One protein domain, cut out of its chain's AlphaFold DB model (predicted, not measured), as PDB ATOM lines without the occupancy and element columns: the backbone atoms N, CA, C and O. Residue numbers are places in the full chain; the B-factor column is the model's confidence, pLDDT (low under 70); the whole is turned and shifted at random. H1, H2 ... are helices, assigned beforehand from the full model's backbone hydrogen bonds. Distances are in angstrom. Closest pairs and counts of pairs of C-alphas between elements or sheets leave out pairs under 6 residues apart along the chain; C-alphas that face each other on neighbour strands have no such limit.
ATOM      1  N   LYS A   2     -14.330   6.653  19.962       88.88
ATOM      2  CA  LYS A   2     -15.375   7.542  20.529       88.88
ATOM      3  C   LYS A   2     -14.762   8.597  21.465       88.88
ATOM      4  O   LYS A   2     -13.755   8.314  22.107       88.88
ATOM      5  N   SER A   3     -15.388   9.767  21.614       91.44
ATOM      6  CA  SER A   3     -14.896  10.908  22.421       91.44
ATOM      7  C   SER A   3     -14.473  10.544  23.853       91.44
ATOM      8  O   SER A   3     -13.353  10.837  24.266       91.44
ATOM      9  N   HIS A   4     -15.315   9.821  24.594       92.00
ATOM     10  CA  HIS A   4     -14.994   9.367  25.955       92.00
ATOM     11  C   HIS A   4     -13.778   8.425  26.015       92.00
ATOM     12  O   HIS A   4     -13.036   8.432  26.998       92.00
ATOM     13  N   GLN A   5     -13.542   7.634  24.959       93.69
ATOM     14  CA  GLN A   5     -12.358   6.780  24.857       93.69
ATOM     15  C   GLN A   5     -11.108   7.637  24.665       93.69
ATOM     16  O   GLN A   5     -10.122   7.386  25.344       93.69
ATOM     17  N   VAL A   6     -11.170   8.690  23.836       94.19
ATOM     18  CA  VAL A   6     -10.059   9.645  23.675       94.19
ATOM     19  C   VAL A   6      -9.652  10.214  25.031       94.19
ATOM     20  O   VAL A   6      -8.499  10.089  25.427       94.19
ATOM     21  N   ILE A   7     -10.615  10.739  25.796       93.06
ATOM     22  CA  ILE A   7     -10.365  11.318  27.126       93.06
ATOM     23  C   ILE A   7      -9.748  10.280  28.070       93.06
ATOM     24  O   ILE A   7      -8.767  10.567  28.763       93.06
ATOM     25  N   LYS A   8     -10.297   9.058  28.087       93.06
ATOM     26  CA  LYS A   8      -9.787   7.957  28.912       93.06
ATOM     27  C   LYS A   8      -8.330   7.628  28.582       93.06
ATOM     28  O   LYS A   8      -7.517   7.499  29.497       93.06
ATOM     29  N   GLU A   9      -8.006   7.504  27.299       94.31
ATOM     30  CA  GLU A   9      -6.663   7.179  26.817       94.31
ATOM     31  C   GLU A   9      -5.669   8.314  27.091       94.31
ATOM     32  O   GLU A   9      -4.598   8.066  27.650       94.31
ATOM     33  N   SER A  10      -6.045   9.571  26.822       91.12
ATOM     34  CA  SER A  10      -5.211  10.752  27.090       91.12
ATOM     35  C   SER A  10      -4.823  10.875  28.564       91.12
ATOM     36  O   SER A  10      -3.737  11.358  28.893       91.12
ATOM     37  N   CYS A  11      -5.672  10.390  29.473       92.56
ATOM     38  CA  CYS A  11      -5.389  10.435  30.899       92.56
ATOM     39  C   CYS A  11      -4.456   9.326  31.406       92.56
ATOM     40  O   CYS A  11      -3.962   9.442  32.528       92.56
ATOM     41  N   LYS A  12      -4.176   8.266  30.632       91.88
ATOM     42  CA  LYS A  12      -3.394   7.108  31.116       91.88
ATOM     43  C   LYS A  12      -1.977   7.472  31.545       91.88
ATOM     44  O   LYS A  12      -1.511   6.988  32.570       91.88
ATOM     45  N   LYS A  13      -1.298   8.331  30.778       90.06
ATOM     46  CA  LYS A  13       0.122   8.653  30.998       90.06
ATOM     47  C   LYS A  13       0.351   9.579  32.195       90.06
ATOM     48  O   LYS A  13       1.314   9.395  32.926       90.06
ATOM     49  N   ARG A  14      -0.512  10.585  32.382       93.56
ATOM     50  CA  ARG A  14      -0.356  11.618  33.431       93.56
ATOM     51  C   ARG A  14      -1.280  11.417  34.637       93.56
ATOM     52  O   ARG A  14      -1.081  12.047  35.669       93.56
ATOM     53  N   GLY A  15      -2.267  10.530  34.520       93.88
ATOM     54  CA  GLY A  15      -3.264  10.249  35.546       93.88
ATOM     55  C   GLY A  15      -4.422  11.254  35.559       93.88
ATOM     56  O   GLY A  15      -4.228  12.467  35.477       93.88
ATOM     57  N   ILE A  16      -5.642  10.740  35.742       93.94
ATOM     58  CA  ILE A  16      -6.892  11.526  35.739       93.94
ATOM     59  C   ILE A  16      -6.880  12.660  36.771       93.94
ATOM     60  O   ILE A  16      -7.319  13.765  36.469       93.94
ATOM     61  N   LYS A  17      -6.371  12.410  37.986       94.19
ATOM     62  CA  LYS A  17      -6.370  13.408  39.069       94.19
ATOM     63  C   LYS A  17      -5.486  14.617  38.754       94.19
ATOM     64  O   LYS A  17      -5.894  15.740  39.021       94.19
ATOM     65  N   SER A  18      -4.311  14.367  38.176       96.00
ATOM     66  CA  SER A  18      -3.345  15.409  37.815       96.00
ATOM     67  C   SER A  18      -3.930  16.337  36.752       96.00
ATOM     68  O   SER A  18      -4.062  17.537  36.971       96.00
ATOM     69  N   ILE A  19      -4.421  15.753  35.654       95.50
ATOM     70  CA  ILE A  19      -5.015  16.518  34.551       95.50
ATOM     71  C   ILE A  19      -6.257  17.280  35.023       95.50
ATOM     72  O   ILE A  19      -6.410  18.449  34.687       95.50
ATOM     73  N   ALA A  20      -7.130  16.651  35.819       95.19
ATOM     74  CA  ALA A  20      -8.327  17.310  36.342       95.19
ATOM     75  C   ALA A  20      -7.980  18.574  37.150       95.19
ATOM     76  O   ALA A  20      -8.608  19.611  36.955       95.19
ATOM     77  N   SER A  21      -6.945  18.503  37.993       96.00
ATOM     78  CA  SER A  21      -6.464  19.656  38.759       96.00
ATOM     79  C   SER A  21      -5.936  20.778  37.863       96.00
ATOM     80  O   SER A  21      -6.205  21.941  38.139       96.00
ATOM     81  N   GLU A  22      -5.199  20.448  36.800       95.19
ATOM     82  CA  GLU A  22      -4.601  21.439  35.894       95.19
ATOM     83  C   GLU A  22      -5.639  22.209  35.083       95.19
ATOM     84  O   GLU A  22      -5.498  23.413  34.889       95.19
ATOM     85  N   ILE A  23      -6.702  21.534  34.643       93.62
ATOM     86  CA  ILE A  23      -7.774  22.171  33.867       93.62
ATOM     87  C   ILE A  23      -8.904  22.724  34.752       93.62
ATOM     88  O   ILE A  23      -9.937  23.146  34.236       93.62
ATOM     89  N   GLY A  24      -8.736  22.699  36.079       95.44
ATOM     90  CA  GLY A  24      -9.677  23.294  37.031       95.44
ATOM     91  C   GLY A  24     -11.005  22.544  37.191       95.44
ATOM     92  O   GLY A  24     -12.029  23.168  37.462       95.44
ATOM     93  N   VAL A  25     -11.021  21.215  37.035       94.62
ATOM     94  CA  VAL A  25     -12.232  20.386  37.192       94.62
ATOM     95  C   VAL A  25     -12.069  19.311  38.264       94.62
ATOM     96  O   VAL A  25     -10.968  18.886  38.610       94.62
ATOM     97  N   SER A  26     -13.187  18.811  38.797       94.75
ATOM     98  CA  SER A  26     -13.137  17.697  39.750       94.75
ATOM     99  C   SER A  26     -12.722  16.390  39.065       94.75
ATOM    100  O   SER A  26     -13.114  16.108  37.930       94.75
ATOM    101  N   SER A  27     -11.989  15.529  39.781       94.19
ATOM    102  CA  SER A  27     -11.649  14.193  39.270       94.19
ATOM    103  C   SER A  27     -12.899  13.371  38.945       94.19
ATOM    104  O   SER A  27     -12.906  12.652  37.953       94.19
ATOM    105  N   SER A  28     -13.975  13.513  39.727       92.06
ATOM    106  CA  SER A  28     -15.262  12.854  39.466       92.06
ATOM    107  C   SER A  28     -15.871  13.270  38.123       92.06
ATOM    108  O   SER A  28     -16.380  12.418  37.398       92.06
ATOM    109  N   LEU A  29     -15.785  14.556  37.760       91.69
ATOM    110  CA  LEU A  29     -16.247  15.045  36.459       91.69
ATOM    111  C   LEU A  29     -15.380  14.503  35.316       91.69
ATOM    112  O   LEU A  29     -15.920  14.042  34.315       91.69
ATOM    113  N   MET A  30     -14.058  14.469  35.495       92.06
ATOM    114  CA  MET A  30     -13.145  13.884  34.508       92.06
ATOM    115  C   MET A  30     -13.408  12.381  34.301       92.06
ATOM    116  O   MET A  30     -13.457  11.909  33.166       92.06
ATOM    117  N   TYR A  31     -13.661  11.622  35.377       91.50
ATOM    118  CA  TYR A  31     -14.091  10.225  35.267       91.50
ATOM    119  C   TYR A  31     -15.406  10.108  34.500       91.50
ATOM    120  O   TYR A  31     -15.501   9.270  33.607       91.50
ATOM    121  N   LYS A  32     -16.389  10.967  34.789       90.44
ATOM    122  CA  LYS A  32     -17.668  10.997  34.066       90.44
ATOM    123  C   LYS A  32     -17.476  11.256  32.568       90.44
ATOM    124  O   LYS A  32     -18.092  10.571  31.762       90.44
ATOM    125  N   TRP A  33     -16.588  12.174  32.187       92.31
ATOM    126  CA  TRP A  33     -16.256  12.452  30.783       92.31
ATOM    127  C   TRP A  33     -15.566  11.285  30.065       92.31
ATOM    128  O   TRP A  33     -15.668  11.176  28.847       92.31
ATOM    129  N   SER A  34     -14.896  10.400  30.807       91.50
ATOM    130  CA  SER A  34     -14.217   9.209  30.271       91.50
ATOM    131  C   SER A  34     -15.125   7.981  30.080       91.50
ATOM    132  O   SER A  34     -14.648   6.923  29.663       91.50
ATOM    133  N   GLN A  35     -16.421   8.094  30.393       89.50
ATOM    134  CA  GLN A  35     -17.411   7.020  30.255       89.50
ATOM    135  C   GLN A  35     -18.389   7.296  29.102       89.50
ATOM    136  O   GLN A  35     -18.568   8.454  28.716       89.50
ATOM    137  N   PRO A  36     -19.035   6.254  28.542       86.38
ATOM    138  CA  PRO A  36     -20.095   6.437  27.561       86.38
ATOM    139  C   PRO A  36     -21.214   7.325  28.109       86.38
ATOM    140  O   PRO A  36     -21.613   7.191  29.264       86.38
ATOM    141  N   TYR A  37     -21.738   8.207  27.262       75.81
ATOM    142  CA  TYR A  37     -22.951   8.954  27.562       75.81
ATOM    143  C   TYR A  37     -24.167   8.097  27.190       75.81
ATOM    144  O   TYR A  37     -24.292   7.683  26.039       75.81
ATOM    145  N   ASP A  38     -25.040   7.810  28.153       68.50
ATOM    146  CA  ASP A  38     -26.214   6.935  27.997       68.50
ATOM    147  C   ASP A  38     -27.501   7.691  27.621       68.50
ATOM    148  O   ASP A  38     -28.556   7.085  27.460       68.50
ATOM    149  N   GLY A  39     -27.434   9.015  27.448       63.16
ATOM    150  CA  GLY A  39     -28.593   9.833  27.077       63.16
ATOM    151  C   GLY A  39     -29.601  10.059  28.207       63.16
ATOM    152  O   GLY A  39     -30.507  10.875  28.043       63.16
ATOM    153  N   SER A  40     -29.438   9.409  29.361       51.91
ATOM    154  CA  SER A  40     -30.358   9.488  30.493       51.91
ATOM    155  C   SER A  40     -29.741  10.259  31.659       51.91
ATOM    156  O   SER A  40     -29.136   9.696  32.567       51.91
ATOM    157  N   GLY A  41     -29.928  11.580  31.657       51.41
ATOM    158  CA  GLY A  41     -29.676  12.432  32.823       51.41
ATOM    159  C   GLY A  41     -29.152  13.822  32.479       51.41
ATOM    160  O   GLY A  41     -28.753  14.101  31.353       51.41
ATOM    161  N   SER A  42     -29.067  14.695  33.488       46.47
ATOM    162  CA  SER A  42     -28.421  16.022  33.417       46.47
ATOM    163  C   SER A  42     -26.892  15.952  33.253       46.47
ATOM    164  O   SER A  42     -26.165  16.888  33.587       46.47
ATOM    165  N   GLY A  43     -26.368  14.812  32.792       50.47
ATOM    166  CA  GLY A  43     -24.946  14.593  32.624       50.47
ATOM    167  C   GLY A  43     -24.385  15.497  31.543       50.47
ATOM    168  O   GLY A  43     -24.732  15.383  30.376       50.47
ATOM    169  N   SER A  44     -23.501  16.407  31.931       56.66
ATOM    170  CA  SER A  44     -22.787  17.269  31.002       56.66
ATOM    171  C   SER A  44     -22.068  16.408  29.958       56.66
ATOM    172  O   SER A  44     -21.191  15.626  30.332       56.66
ATOM    173  N   LYS A  45     -22.423  16.555  28.670       76.19
ATOM    174  CA  LYS A  45     -21.627  16.002  27.559       76.19
ATOM    175  C   LYS A  45     -20.159  16.364  27.772       76.19
ATOM    176  O   LYS A  45     -19.869  17.455  28.282       76.19
ATOM    177  N   ASN A  46     -19.255  15.451  27.428       90.56
ATOM    178  CA  ASN A  46     -17.835  15.728  27.594       90.56
ATOM    179  C   ASN A  46     -17.401  16.887  26.666       90.56
ATOM    180  O   ASN A  46     -18.108  17.202  25.704       90.56
ATOM    181  N   PRO A  47     -16.268  17.549  26.950       92.25
ATOM    182  CA  PRO A  47     -15.856  18.735  26.209       92.25
ATOM    183  C   PRO A  47     -15.674  18.495  24.708       92.25
ATOM    184  O   PRO A  47     -16.000  19.377  23.922       92.25
ATOM    185  N   LEU A  48     -15.218  17.304  24.300       93.44
ATOM    186  CA  LEU A  48     -15.037  16.980  22.883       93.44
ATOM    187  C   LEU A  48     -16.382  16.929  22.153       93.44
ATOM    188  O   LEU A  48     -16.522  17.540  21.099       93.44
ATOM    189  N   ASP A  49     -17.393  16.284  22.744       90.88
ATOM    190  CA  ASP A  49     -18.744  16.247  22.165       90.88
ATOM    191  C   ASP A  49     -19.345  17.657  22.044       90.88
ATOM    192  O   ASP A  49     -19.982  17.988  21.046       90.88
ATOM    193  N   ARG A  50     -19.108  18.519  23.044       90.69
ATOM    194  CA  ARG A  50     -19.568  19.917  23.020       90.69
ATOM    195  C   ARG A  50     -18.907  20.729  21.910       90.69
ATOM    196  O   ARG A  50     -19.589  21.522  21.271       90.69
ATOM    197  N   ILE A  51     -17.609  20.536  21.687       92.44
ATOM    198  CA  ILE A  51     -16.870  21.208  20.612       92.44
ATOM    199  C   ILE A  51     -17.390  20.753  19.245       92.44
ATOM    200  O   ILE A  51     -17.639  21.594  18.388       92.44
ATOM    201  N   VAL A  52     -17.633  19.452  19.054       90.81
ATOM    202  CA  VAL A  52     -18.216  18.929  17.805       90.81
ATOM    203  C   VAL A  52     -19.604  19.525  17.551       90.81
ATOM    204  O   VAL A  52     -19.898  19.955  16.439       90.81
ATOM    205  N   GLU A  53     -20.451  19.611  18.578       90.75
ATOM    206  CA  GLU A  53     -21.763  20.266  18.470       90.75
ATOM    207  C   GLU A  53     -21.664  21.745  18.112       90.75
ATOM    208  O   GLU A  53     -22.445  22.224  17.294       90.75
ATOM    209  N   LEU A  54     -20.702  22.456  18.699       92.06
ATOM    210  CA  LEU A  54     -20.456  23.862  18.406       92.06
ATOM    211  C   LEU A  54     -20.030  24.064  16.947       92.06
ATOM    212  O   LEU A  54     -20.606  24.903  16.263       92.06
ATOM    213  N   ILE A  55     -19.072  23.269  16.463       92.56
ATOM    214  CA  ILE A  55     -18.602  23.315  15.070       92.56
ATOM    215  C   ILE A  55     -19.771  23.046  14.110       92.56
ATOM    216  O   ILE A  55     -20.003  23.818  13.180       92.56
ATOM    217  N   ASN A  56     -20.567  22.008  14.384       89.75
ATOM    218  CA  ASN A  56     -21.735  21.667  13.569       89.75
ATOM    219  C   ASN A  56     -22.824  22.748  13.600       89.75
ATOM    220  O   ASN A  56     -23.538  22.919  12.617       89.75
ATOM    221  N   ALA A  57     -22.991  23.463  14.713       92.81
ATOM    222  CA  ALA A  57     -23.963  24.548  14.808       92.81
ATOM    223  C   ALA A  57     -23.509  25.808  14.054       92.81
ATOM    224  O   ALA A  57     -24.344  26.514  13.497       92.81
ATOM    225  N   ILE A  58     -22.202  26.086  14.043       93.75
ATOM    226  CA  ILE A  58     -21.630  27.283  13.417       93.75
ATOM    227  C   ILE A  58     -21.537  27.146  11.891       93.75
ATOM    228  O   ILE A  58     -21.721  28.144  11.202       93.75
ATOM    229  N   GLN A  59     -21.316  25.934  11.362       88.44
ATOM    230  CA  GLN A  59     -21.205  25.674   9.911       88.44
ATOM    231  C   GLN A  59     -20.065  26.457   9.223       88.44
ATOM    232  O   GLN A  59     -20.129  26.742   8.031       88.44
ATOM    233  N   ASP A  60     -19.005  26.775   9.969       89.38
ATOM    234  CA  ASP A  60     -17.807  27.467   9.484       89.38
ATOM    235  C   ASP A  60     -16.553  26.755  10.038       89.38
ATOM    236  O   ASP A  60     -16.492  26.494  11.249       89.38
ATOM    237  N   PRO A  61     -15.562  26.395   9.194       85.44
ATOM    238  CA  PRO A  61     -14.347  25.710   9.632       85.44
ATOM    239  C   PRO A  61     -13.442  26.556  10.541       85.44
ATOM    240  O   PRO A  61     -12.597  25.983  11.232       85.44
ATOM    241  N   ILE A  62     -13.649  27.876  10.632       89.06
ATOM    242  CA  ILE A  62     -12.795  28.786  11.409       89.06
ATOM    243  C   ILE A  62     -12.584  28.335  12.860       89.06
ATOM    244  O   ILE A  62     -11.517  28.525  13.441       89.06
ATOM    245  N   VAL A  63     -13.587  27.692  13.465       93.50
ATOM    246  CA  VAL A  63     -13.502  27.217  14.851       93.50
ATOM    247  C   VAL A  63     -12.536  26.044  14.983       93.50
ATOM    248  O   VAL A  63     -11.732  26.024  15.914       93.50
ATOM    249  N   ILE A  64     -12.606  25.062  14.079       93.62
ATOM    250  CA  ILE A  64     -11.710  23.901  14.136       93.62
ATOM    251  C   ILE A  64     -10.291  24.284  13.715       93.62
ATOM    252  O   ILE A  64      -9.335  23.834  14.345       93.62
ATOM    253  N   GLU A  65     -10.154  25.174  12.732       90.62
ATOM    254  CA  GLU A  65      -8.870  25.741  12.313       90.62
ATOM    255  C   GLU A  65      -8.176  26.434  13.487       90.62
ATOM    256  O   GLU A  65      -7.057  26.064  13.845       90.62
ATOM    257  N   TRP A  66      -8.882  27.338  14.176       94.00
ATOM    258  CA  TRP A  66      -8.342  28.041  15.337       94.00
ATOM    259  C   TRP A  66      -7.916  27.086  16.464       94.00
ATOM    260  O   TRP A  66      -6.850  27.271  17.056       94.00
ATOM    261  N   ILE A  67      -8.704  26.040  16.756       94.69
ATOM    262  CA  ILE A  67      -8.361  25.026  17.774       94.69
ATOM    263  C   ILE A  67      -7.072  24.283  17.399       94.69
ATOM    264  O   ILE A  67      -6.210  24.074  18.259       94.69
ATOM    265  N   CYS A  68      -6.928  23.878  16.134       92.88
ATOM    266  CA  CYS A  68      -5.723  23.209  15.647       92.88
ATOM    267  C   CYS A  68      -4.492  24.119  15.760       92.88
ATOM    268  O   CYS A  68      -3.447  23.665  16.240       92.88
ATOM    269  N   GLU A  69      -4.628  25.401  15.415       91.06
ATOM    270  CA  GLU A  69      -3.553  26.392  15.536       91.06
ATOM    271  C   GLU A  69      -3.072  26.565  16.983       91.06
ATOM    272  O   GLU A  69      -1.865  26.669  17.212       91.06
TER     273      GLU A  69
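Overview. This is residues 2 to 69 of the 160 residues of an uncharacterized protein of Verrucomicrobiales bacterium (UniProt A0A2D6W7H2). Three short helices, H1, H2 and H3, are grouped loosely into a head, and from this head H4 leads away as an arm, with H5 folding back from its far end so that the two make a V. Between H3 and H4 the backbone makes a wide loop, residues 34 to 46, and at the turn of the V residues 56 to 62 stick out free. The printed part has 68 residues with five named helices, in the order H1, H2, H3, H4, H5, and no named strand; the class is all helix. It is only just loose, close to compact, with a radius of gyration of the C-alphas of 13.2 A, and it spans 34 by 32 by 20 A.

Along the chain. Begin at C-alpha 3, at (-14.896, 10.908, 22.421); from there H1, residues 3 to 10, runs 10.8 A. Next comes H2, residues 16 to 22, 10.2 A long, and then H3, residues 27 to 33, 9.8 A long. Find C-alpha 47 at (-15.856, 18.735, 26.209), where H4 begins; it is the longest helix, residues 47 to 58, and measures 16.4 A. H5, residues 62 to 69, runs 10.4 A and ends at C-alpha 69, at (-3.553, 26.392, 15.536).

Arrangement. Start with H1, which is near H2, with 5 pairs of C-alphas within 10 A. H1 is close to H3 but not clearly touching it; the closest C-alphas, those of His 4 and Trp 33, are 5.9 A apart, and the two run opposite ways at a steep tilt of 45 degrees. H2 and H3 touch, about perpendicular at 74 degrees, with the C-alphas of Lys 17 and Ser 27 closest at 5.3 A. Look next at Ser 3 and Leu 48, the closest C-alphas of H1 and H4 at 6.1 A; these helices are close but not clearly touching. H3 and H4 are likewise close but not clearly touching, with the C-alphas of Trp 33 and Pro 47 closest at 7.8 A. H4 and H5 are close but not clearly touching, closest at the C-alphas of Ile 55 and Val 63, 6.4 A, and run opposite ways at a steep tilt of 40 degrees. H5 is apart from H1, H2 and H3, and H2 is apart from H4. In H1, H2, H3, H4 and H5 every O i to N i+4 pair is within hydrogen-bond range.

Size, cuts and confidence. The two C-alphas farthest apart are those of Ser 40 and Glu 69, at 35.0 A. The printed part has no cut. The link from H3 to H4, 13 residues, is long; the links H1 to H2, H2 to H3 and H4 to H5 are tight. The mean pLDDT of the printed part of this model is 88.0, and residues 38 to 44, inside the long link, are under 70.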